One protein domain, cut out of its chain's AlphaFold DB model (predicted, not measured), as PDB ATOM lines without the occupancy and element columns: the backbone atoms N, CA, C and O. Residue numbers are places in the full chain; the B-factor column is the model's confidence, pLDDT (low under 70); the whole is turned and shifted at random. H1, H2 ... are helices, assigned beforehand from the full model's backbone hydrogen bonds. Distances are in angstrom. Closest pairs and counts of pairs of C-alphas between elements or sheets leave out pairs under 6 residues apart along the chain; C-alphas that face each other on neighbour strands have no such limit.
ATOM      1  N   LEU A  43     190.788 142.034 255.472       91.62
ATOM      2  CA  LEU A  43     191.339 141.603 254.192       91.62
ATOM      3  C   LEU A  43     191.931 140.195 254.276       91.62
ATOM      4  O   LEU A  43     191.750 139.416 253.346       91.62
ATOM      5  N   GLU A  44     192.543 139.825 255.398       89.69
ATOM      6  CA  GLU A  44     193.049 138.468 255.620       89.69
ATOM      7  C   GLU A  44     191.906 137.438 255.693       89.69
ATOM      8  O   GLU A  44     191.974 136.367 255.086       89.69
ATOM      9  N   LEU A  45     190.811 137.776 256.382       88.94
ATOM     10  CA  LEU A  45     189.617 136.934 256.449       88.94
ATOM     11  C   LEU A  45     189.000 136.724 255.059       88.94
ATOM     12  O   LEU A  45     188.628 135.601 254.702       88.94
ATOM     13  N   LEU A  46     188.905 137.799 254.276       89.94
ATOM     14  CA  LEU A  46     188.362 137.760 252.922       89.94
ATOM     15  C   LEU A  46     189.293 137.029 251.955       89.94
ATOM     16  O   LEU A  46     188.801 136.272 251.128       89.94
ATOM     17  N   ALA A  47     190.612 137.167 252.081       89.25
ATOM     18  CA  ALA A  47     191.566 136.453 251.234       89.25
ATOM     19  C   ALA A  47     191.398 134.924 251.312       89.25
ATOM     20  O   ALA A  47     191.636 134.228 250.330       89.25
ATOM     21  N   GLN A  48     190.952 134.404 252.459       86.56
ATOM     22  CA  GLN A  48     190.778 132.965 252.680       86.56
ATOM     23  C   GLN A  48     189.386 132.437 252.301       86.56
ATOM     24  O   GLN A  48     189.247 131.250 252.021       86.56
ATOM     25  N   ASN A  49     188.350 133.286 252.318       86.62
ATOM     26  CA  ASN A  49     186.950 132.839 252.246       86.62
ATOM     27  C   ASN A  49     186.124 133.515 251.141       86.62
ATOM     28  O   ASN A  49     185.008 133.078 250.855       86.62
ATOM     29  N   ALA A  50     186.619 134.598 250.541       87.06
ATOM     30  CA  ALA A  50     185.887 135.400 249.570       87.06
ATOM     31  C   ALA A  50     186.367 135.176 248.132       87.06
ATOM     32  O   ALA A  50     187.471 134.715 247.864       87.06
ATOM     33  N   SER A  51     185.532 135.586 247.177       87.19
ATOM     34  CA  SER A  51     185.972 135.745 245.788       87.19
ATOM     35  C   SER A  51     186.930 136.933 245.647       87.19
ATOM     36  O   SER A  51     186.753 137.952 246.321       87.19
ATOM     37  N   ASN A  52     187.859 136.864 244.684       88.19
ATOM     38  CA  ASN A  52     188.761 137.978 244.341       88.19
ATOM     39  C   ASN A  52     187.995 139.289 244.118       88.19
ATOM     40  O   ASN A  52     188.445 140.359 244.511       88.19
ATOM     41  N   ARG A  53     186.793 139.209 243.529       86.88
ATOM     42  CA  ARG A  53     185.936 140.375 243.302       86.88
ATOM     43  C   ARG A  53     185.520 141.057 244.608       86.88
ATOM     44  O   ARG A  53     185.621 142.277 244.693       86.88
ATOM     45  N   LEU A  54     185.052 140.292 245.599       89.06
ATOM     46  CA  LEU A  54     184.679 140.831 246.912       89.06
ATOM     47  C   LEU A  54     185.914 141.367 247.644       89.06
ATOM     48  O   LEU A  54     185.875 142.481 248.158       89.06
ATOM     49  N   PHE A  55     187.012 140.610 247.626       91.50
ATOM     50  CA  PHE A  55     188.274 141.024 248.232       91.50
ATOM     51  C   PHE A  55     188.749 142.380 247.691       91.50
ATOM     52  O   PHE A  55     188.949 143.313 248.463       91.50
ATOM     53  N   HIS A  56     188.849 142.530 246.367       90.75
ATOM     54  CA  HIS A  56     189.290 143.784 245.756       90.75
ATOM     55  C   HIS A  56     188.310 144.937 245.980       90.75
ATOM     56  O   HIS A  56     188.752 146.072 246.132       90.75
ATOM     57  N   ALA A  57     187.000 144.676 246.026       89.94
ATOM     58  CA  ALA A  57     186.017 145.720 246.300       89.94
ATOM     59  C   ALA A  57     186.153 146.270 247.730       89.94
ATOM     60  O   ALA A  57     186.154 147.484 247.919       89.94
ATOM     61  N   VAL A  58     186.318 145.389 248.722       91.00
ATOM     62  CA  VAL A  58     186.524 145.796 250.122       91.00
ATOM     63  C   VAL A  58     187.896 146.441 250.307       91.00
ATOM     64  O   VAL A  58     187.985 147.474 250.964       91.00
ATOM     65  N   LYS A  59     188.948 145.906 249.675       92.75
ATOM     66  CA  LYS A  59     190.286 146.516 249.688       92.75
ATOM     67  C   LYS A  59     190.252 147.943 249.143       92.75
ATOM     68  O   LYS A  59     190.668 148.860 249.837       92.75
ATOM     69  N   TYR A  60     189.665 148.138 247.965       91.69
ATOM     70  CA  TYR A  60     189.519 149.460 247.357       91.69
ATOM     71  C   TYR A  60     188.722 150.429 248.242       91.69
ATOM     72  O   TYR A  60     189.085 151.594 248.389       91.69
ATOM     73  N   PHE A  61     187.638 149.951 248.857       92.12
ATOM     74  CA  PHE A  61     186.858 150.750 249.798       92.12
ATOM     75  C   PHE A  61     187.705 151.221 250.990       92.12
ATOM     76  O   PHE A  61     187.741 152.413 251.279       92.12
ATOM     77  N   LEU A  62     188.434 150.311 251.637       92.62
ATOM     78  CA  LEU A  62     189.280 150.638 252.787       92.62
ATOM     79  C   LEU A  62     190.466 151.532 252.413       92.62
ATOM     80  O   LEU A  62     190.825 152.423 253.178       92.62
ATOM     81  N   GLU A  63     191.049 151.347 251.230       93.12
ATOM     82  CA  GLU A  63     192.107 152.219 250.706       93.12
ATOM     83  C   GLU A  63     191.610 153.658 250.523       93.12
ATOM     84  O   GLU A  63     192.309 154.604 250.896       93.12
ATOM     85  N   LEU A  64     190.389 153.847 250.006       91.44
ATOM     86  CA  LEU A  64     189.775 155.172 249.917       91.44
ATOM     87  C   LEU A  64     189.535 155.766 251.304       91.44
ATOM     88  O   LEU A  64     189.892 156.916 251.550       91.44
ATOM     89  N   GLU A  65     188.953 154.997 252.217       91.19
ATOM     90  CA  GLU A  65     188.668 155.449 253.582       91.19
ATOM     91  C   GLU A  65     189.953 155.857 254.327       91.19
ATOM     92  O   GLU A  65     189.979 156.896 254.991       91.19
ATOM     93  N   THR A  66     191.046 155.118 254.119       89.81
ATOM     94  CA  THR A  66     192.392 155.450 254.616       89.81
ATOM     95  C   THR A  66     192.922 156.734 253.973       89.81
ATOM     96  O   THR A  66     193.364 157.649 254.669       89.81
ATOM     97  N   SER A  67     192.820 156.853 252.645       90.38
ATOM     98  CA  SER A  67     193.296 158.022 251.888       90.38
ATOM     99  C   SER A  67     192.582 159.311 252.298       90.38
ATOM    100  O   SER A  67     193.198 160.373 252.379       90.38
ATOM    101  N   TYR A  68     191.289 159.217 252.617       90.69
ATOM    102  CA  TYR A  68     190.487 160.327 253.131       90.69
ATOM    103  C   TYR A  68     190.602 160.523 254.649       90.69
ATOM    104  O   TYR A  68     189.905 161.377 255.194       90.69
ATOM    105  N   ARG A  69     191.475 159.767 255.334       87.19
ATOM    106  CA  ARG A  69     191.678 159.811 256.793       87.19
ATOM    107  C   ARG A  69     190.386 159.628 257.595       87.19
ATOM    108  O   ARG A  69     190.214 160.236 258.649       87.19
ATOM    109  N   LYS A  70     189.462 158.813 257.085       88.00
ATOM    110  CA  LYS A  70     188.201 158.493 257.768       88.00
ATOM    111  C   LYS A  70     188.362 157.401 258.817       88.00
ATOM    112  O   LYS A  70     187.556 157.331 259.736       88.00
ATOM    113  N   ILE A  71     189.404 156.581 258.690       88.38
ATOM    114  CA  ILE A  71     189.728 155.524 259.647       88.38
ATOM    115  C   ILE A  71     191.074 155.788 260.325       88.38
ATOM    116  O   ILE A  71     191.970 156.359 259.699       88.38
ATOM    117  N   PRO A  72     191.249 155.354 261.584       86.50
ATOM    118  CA  PRO A  72     192.473 155.566 262.350       86.50
ATOM    119  C   PRO A  72     193.545 154.494 262.077       86.50
ATOM    120  O   PRO A  72     194.315 154.167 262.974       86.50
ATOM    121  N   TYR A  73     193.600 153.932 260.863       86.50
ATOM    122  CA  TYR A  73     194.574 152.896 260.492       86.50
ATOM    123  C   TYR A  73     195.547 153.414 259.430       86.50
ATOM    124  O   TYR A  73     195.125 154.149 258.535       86.50
ATOM    125  N   PRO A  74     196.841 153.052 259.513       83.75
ATOM    126  CA  PRO A  74     197.841 153.516 258.556       83.75
ATOM    127  C   PRO A  74     197.724 152.808 257.198       83.75
ATOM    128  O   PRO A  74     198.068 153.404 256.178       83.75
ATOM    129  N   SER A  75     197.215 151.572 257.171       88.06
ATOM    130  CA  SER A  75     196.942 150.802 255.956       88.06
ATOM    131  C   SER A  75     195.578 150.115 256.020       88.06
ATOM    132  O   SER A  75     195.077 149.772 257.090       88.06
ATOM    133  N   ALA A  76     195.001 149.840 254.847       88.94
ATOM    134  CA  ALA A  76     193.787 149.036 254.705       88.94
ATOM    135  C   ALA A  76     193.960 147.591 255.212       88.94
ATOM    136  O   ALA A  76     192.981 146.938 255.570       88.94
ATOM    137  N   GLU A  77     195.196 147.084 255.227       88.88
ATOM    138  CA  GLU A  77     195.526 145.730 255.692       88.88
ATOM    139  C   GLU A  77     195.480 145.606 257.218       88.88
ATOM    140  O   GLU A  77     195.165 144.531 257.727       88.88
ATOM    141  N   ASP A  78     195.672 146.716 257.932       87.88
ATOM    142  CA  ASP A  78     195.685 146.754 259.397       87.88
ATOM    143  C   ASP A  78     194.279 146.839 260.003       87.88
ATOM    144  O   ASP A  78     194.128 146.826 261.221       87.88
ATOM    145  N   VAL A  79     193.238 146.947 259.169       89.19
ATOM    146  CA  VAL A  79     191.858 147.135 259.623       89.19
ATOM    147  C   VAL A  79     191.326 145.834 260.247       89.19
ATOM    148  O   VAL A  79     191.134 144.835 259.537       89.19
ATOM    149  N   PRO A  80     191.008 145.822 261.555       90.25
ATOM    150  CA  PRO A  80     190.450 144.653 262.217       90.25
ATOM    151  C   PRO A  80     189.025 144.371 261.736       90.25
ATOM    152  O   PRO A  80     188.246 145.293 261.478       90.25
ATOM    153  N   VAL A  81     188.633 143.091 261.698       89.12
ATOM    154  CA  VAL A  81     187.248 142.709 261.357       89.12
ATOM    155  C   VAL A  81     186.237 143.364 262.302       89.12
ATOM    156  O   VAL A  81     185.208 143.850 261.845       89.12
ATOM    157  N   ILE A  82     186.538 143.425 263.603       87.75
ATOM    158  CA  ILE A  82     185.637 144.002 264.614       87.75
ATOM    159  C   ILE A  82     185.324 145.461 264.275       87.75
ATOM    160  O   ILE A  82     184.155 145.804 264.110       87.75
ATOM    161  N   PHE A  83     186.362 146.275 264.052       89.56
ATOM    162  CA  PHE A  83     186.214 147.668 263.633       89.56
ATOM    163  C   PHE A  83     185.364 147.785 262.366       89.56
ATOM    164  O   PHE A  83     184.428 148.576 262.316       89.56
ATOM    165  N   PHE A  84     185.643 146.950 261.360       90.50
ATOM    166  CA  PHE A  84     184.886 146.958 260.111       90.50
ATOM    167  C   PHE A  84     183.388 146.704 260.333       90.50
ATOM    168  O   PHE A  84     182.556 147.369 259.723       90.50
ATOM    169  N   THR A  85     183.032 145.765 261.214       88.94
ATOM    170  CA  THR A  85     181.626 145.441 261.506       88.94
ATOM    171  C   THR A  85     180.909 146.466 262.384       88.94
ATOM    172  O   THR A  85     179.678 146.526 262.360       88.94
ATOM    173  N   GLU A  86     181.652 147.252 263.165       88.50
ATOM    174  CA  GLU A  86     181.101 148.281 264.051       88.50
ATOM    175  C   GLU A  86     180.900 149.617 263.334       88.50
ATOM    176  O   GLU A  86     179.849 150.238 263.496       88.50
ATOM    177  N   GLU A  87     181.873 150.028 262.519       88.88
ATOM    178  CA  GLU A  87     181.871 151.335 261.856       88.88
ATOM    179  C   GLU A  87     181.099 151.345 260.537       88.88
ATOM    180  O   GLU A  87     180.510 152.367 260.176       88.88
ATOM    181  N   TYR A  88     181.070 150.219 259.815       90.12
ATOM    182  CA  TYR A  88     180.481 150.179 258.482       90.12
ATOM    183  C   TYR A  88     179.117 149.495 258.427       90.12
ATOM    184  O   TYR A  88     178.872 148.439 259.014       90.12
ATOM    185  N   THR A  89     178.216 150.084 257.639       88.38
ATOM    186  CA  THR A  89     176.901 149.510 257.333       88.38
ATOM    187  C   THR A  89     176.841 148.964 255.913       88.38
ATOM    188  O   THR A  89     177.598 149.349 255.017       88.38
ATOM    189  N   ILE A  90     175.857 148.098 255.664       85.50
ATOM    190  CA  ILE A  90     175.583 147.579 254.317       85.50
ATOM    191  C   ILE A  90     175.311 148.730 253.333       85.50
ATOM    192  O   ILE A  90     175.721 148.669 252.172       85.50
ATOM    193  N   LYS A  91     174.659 149.811 253.788       84.56
ATOM    194  CA  LYS A  91     174.345 150.971 252.941       84.56
ATOM    195  C   LYS A  91     175.582 151.751 252.518       84.56
ATOM    196  O   LYS A  91     175.576 152.282 251.415       84.56
ATOM    197  N   GLN A  92     176.626 151.801 253.342       85.81
ATOM    198  CA  GLN A  92     177.888 152.463 252.992       85.81
ATOM    199  C   GLN A  92     178.724 151.642 252.005       85.81
ATOM    200  O   GLN A  92     179.470 152.208 251.212       85.81
ATOM    201  N   LEU A  93     178.555 150.317 252.005       84.94
ATOM    202  CA  LEU A  93     179.236 149.405 251.082       84.94
ATOM    203  C   LEU A  93     178.516 149.272 249.730       84.94
ATOM    204  O   LEU A  93     179.139 148.952 248.723       84.94
ATOM    205  N   LYS A  94     177.210 149.546 249.675       81.12
ATOM    206  CA  LYS A  94     176.383 149.441 248.457       81.12
ATOM    207  C   LYS A  94     176.825 150.332 247.274       81.12
ATOM    208  O   LYS A  94     176.699 149.880 246.137       81.12
ATOM    209  N   PRO A  95     177.326 151.569 247.471       80.94
ATOM    210  CA  PRO A  95     177.832 152.416 246.391       80.94
ATOM    211  C   PRO A  95     179.166 151.932 245.818       80.94
ATOM    212  O   PRO A  95     179.580 152.400 244.756       80.94
ATOM    213  N   VAL A  96     179.865 151.024 246.506       82.75
ATOM    214  CA  VAL A  96     181.156 150.526 246.046       82.75
ATOM    215  C   VAL A  96     180.937 149.692 244.790       82.75
ATOM    216  O   VAL A  96     180.222 148.687 244.773       82.75
ATOM    217  N   ARG A  97     181.577 150.118 243.699       72.88
ATOM    218  CA  ARG A  97     181.538 149.404 242.424       72.88
ATOM    219  C   ARG A  97     181.950 147.952 242.667       72.88
ATOM    220  O   ARG A  97     182.991 147.706 243.261       72.88
ATOM    221  N   ASN A  98     181.159 147.009 242.154       72.00
ATOM    222  CA  ASN A  98     181.335 145.555 242.307       72.00
ATOM    223  C   ASN A  98     180.838 144.917 243.615       72.00
ATOM    224  O   ASN A  98     180.972 143.700 243.736       72.00
ATOM    225  N   LEU A  99     180.196 145.665 244.516       81.75
ATOM    226  CA  LEU A  99     179.463 145.111 245.660       81.75
ATOM    227  C   LEU A  99     177.958 145.059 245.354       81.75
ATOM    228  O   LEU A  99     177.205 145.993 245.607       81.75
ATOM    229  N   GLY A 100     177.516 143.947 244.758       82.25
ATOM    230  CA  GLY A 100     176.091 143.670 244.560       82.25
ATOM    231  C   GLY A 100     175.432 143.107 245.821       82.25
ATOM    232  O   GLY A 100     176.117 142.638 246.730       82.25
ATOM    233  N   ASN A 101     174.095 143.068 245.855       83.81
ATOM    234  CA  ASN A 101     173.342 142.503 246.988       83.81
ATOM    235  C   ASN A 101     173.795 141.073 247.340       83.81
ATOM    236  O   ASN A 101     173.984 140.761 248.509       83.81
ATOM    237  N   SER A 102     174.038 140.219 246.341       83.25
ATOM    238  CA  SER A 102     174.539 138.854 246.561       83.25
ATOM    239  C   SER A 102     175.930 138.826 247.201       83.25
ATOM    240  O   SER A 102     176.215 137.974 248.037       83.25
ATOM    241  N   THR A 103     176.793 139.779 246.849       85.75
ATOM    242  CA  THR A 103     178.140 139.911 247.412       85.75
ATOM    243  C   THR A 103     178.096 140.399 248.860       85.75
ATOM    244  O   THR A 103     178.869 139.922 249.683       85.75
ATOM    245  N   LEU A 104     177.160 141.292 249.188       87.88
ATOM    246  CA  LEU A 104     176.920 141.765 250.555       87.88
ATOM    247  C   LEU A 104     176.364 140.650 251.455       87.88
ATOM    248  O   LEU A 104     176.800 140.496 252.593       87.88
ATOM    249  N   VAL A 105     175.460 139.816 250.927       87.69
ATOM    250  CA  VAL A 105     174.980 138.612 251.628       87.69
ATOM    251  C   VAL A 105     176.131 137.637 251.886       87.69
ATOM    252  O   VAL A 105     176.264 137.120 252.994       87.69
ATOM    253  N   LEU A 106     176.994 137.415 250.890       88.31
ATOM    254  CA  LEU A 106     178.169 136.555 251.035       88.31
ATOM    255  C   LEU A 106     179.164 137.111 252.064       88.31
ATOM    256  O   LEU A 106     179.662 136.351 252.887       88.31
ATOM    257  N   LEU A 107     179.394 138.425 252.080       89.50
ATOM    258  CA  LEU A 107     180.214 139.094 253.092       89.50
ATOM    259  C   LEU A 107     179.670 138.850 254.507       89.50
ATOM    260  O   LEU A 107     180.412 138.408 255.378       89.50
ATOM    261  N   ASN A 108     178.367 139.046 254.722       90.75
ATOM    262  CA  ASN A 108     177.731 138.753 256.009       90.75
ATOM    263  C   ASN A 108     177.815 137.270 256.395       90.75
ATOM    264  O   ASN A 108     178.011 136.958 257.567       90.75
ATOM    265  N   SER A 109     177.699 136.359 255.425       89.25
ATOM    266  CA  SER A 109     177.882 134.922 255.655       89.25
ATOM    267  C   SER A 109     179.308 134.603 256.116       89.25
ATOM    268  O   SER A 109     179.486 133.908 257.112       89.25
ATOM    269  N   ILE A 110     180.326 135.174 255.460       89.69
ATOM    270  CA  ILE A 110     181.737 135.007 255.847       89.69
ATOM    271  C   ILE A 110     181.979 135.534 257.264       89.69
ATOM    272  O   ILE A 110     182.582 134.835 258.076       89.69
ATOM    273  N   LEU A 111     181.482 136.734 257.577       89.50
ATOM    274  CA  LEU A 111     181.616 137.338 258.906       89.50
ATOM    275  C   LEU A 111     180.975 136.459 259.986       89.50
ATOM    276  O   LEU A 111     181.618 136.145 260.985       89.50
ATOM    277  N   ARG A 112     179.747 135.990 259.742       88.69
ATOM    278  CA  ARG A 112     179.017 135.116 260.666       88.69
ATOM    279  C   ARG A 112     179.715 133.770 260.865       88.69
ATOM    280  O   ARG A 112     179.819 133.311 261.998       88.69
ATOM    281  N   ASN A 113     180.211 133.151 259.794       85.88
ATOM    282  CA  ASN A 113     180.940 131.879 259.864       85.88
ATOM    283  C   ASN A 113     182.259 132.011 260.633       85.88
ATOM    284  O   ASN A 113     182.698 131.060 261.271       85.88
ATOM    285  N   ALA A 114     182.871 133.193 260.596       82.62
ATOM    286  CA  ALA A 114     184.072 133.514 261.351       82.62
ATOM    287  C   ALA A 114     183.793 133.977 262.796       82.62
ATOM    288  O   ALA A 114     184.735 134.296 263.517       82.62
ATOM    289  N   GLY A 115     182.525 133.994 263.231       84.56
ATOM    290  CA  GLY A 115     182.121 134.339 264.598       84.56
ATOM    291  C   GLY A 115     181.924 135.835 264.864       84.56
ATOM    292  O   GLY A 115     181.760 136.223 266.017       84.56
TER     293      GLY A 115
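What this domain is: This is residues 43 to 115 of the 122 residues of an uncharacterized protein of Sphingobacteriaceae bacterium GW460-11-11-14-LB5 (UniProt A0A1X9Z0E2). Picture a helical hairpin, the short H1 folded beside the long H2, with H5 crossing near the hairpin's turn, about perpendicular to both. The short H3 and H4 lie on the same side of the hairpin as H5, and residues 68 to 80 lead from the far end of H2 back to H3. The printed part has 73 residues with five named helices, H1 to H5 in order along the chain, and no named strand; its class is all helix. It is compact, with a radius of gyration of the C-alphas of 11.3 A, and rounded, spanning 29 by 25 by 21 A.

Where its parts are: Find C-alpha 43 at (191.339, 141.603, 254.192); there H1 begins, residues 43 to 49. After residues 50 and 51, H2 takes residues 52 to 67 and covers 21.9 A from its first to its last C-alpha, which is at (193.296, 158.022, 251.888). H3 is residues 81 to 87, 10.2 A long, and H4 is residues 90 to 93. Look last for H5, residues 101 to 113, which runs 18.3 A to C-alpha 113 at (180.940, 131.879, 259.864).

How they stand to each other: Start with H1 and H2, a helical hairpin: they touch, closest at the C-alphas of Leu 46 and Phe 55, 5.7 A apart. They run opposite ways at a shallow tilt of 10 degrees, and H2 touches H1 with residues 54 to 59 alone. H5 is close to H1 but not clearly touching, with the C-alphas of Asn 49 and Ile 110 closest at 6.7 A, and about perpendicular at 88 degrees. H5 is likewise close to H2 but not clearly touching, closest at the C-alphas of Leu 54 and Thr 103, 6.6 A apart, and about perpendicular at 87 degrees. H4 is close to H5 but not clearly touching; their closest C-alphas, of Ile 90 and Leu 104, are 7.1 A apart. H3 is close to H1 but not clearly touching, closest at the C-alphas of Leu 45 and Val 81, 7.9 A apart. H3 and H5 are only just apart, closest at 8.2 A. Every O i to N i+4 pair is within hydrogen-bond range in H1, H2, H3 and H5; H4 is too short for such a pair.

The domain as a whole: The two C-alphas farthest apart, those of Tyr 68 and Asn 113, are 30.8 A apart. The printed part has no cut. The link from H2 to H3 is long, with 13 residues. The mean pLDDT of the printed part is 87.6, and no printed residue is under 70.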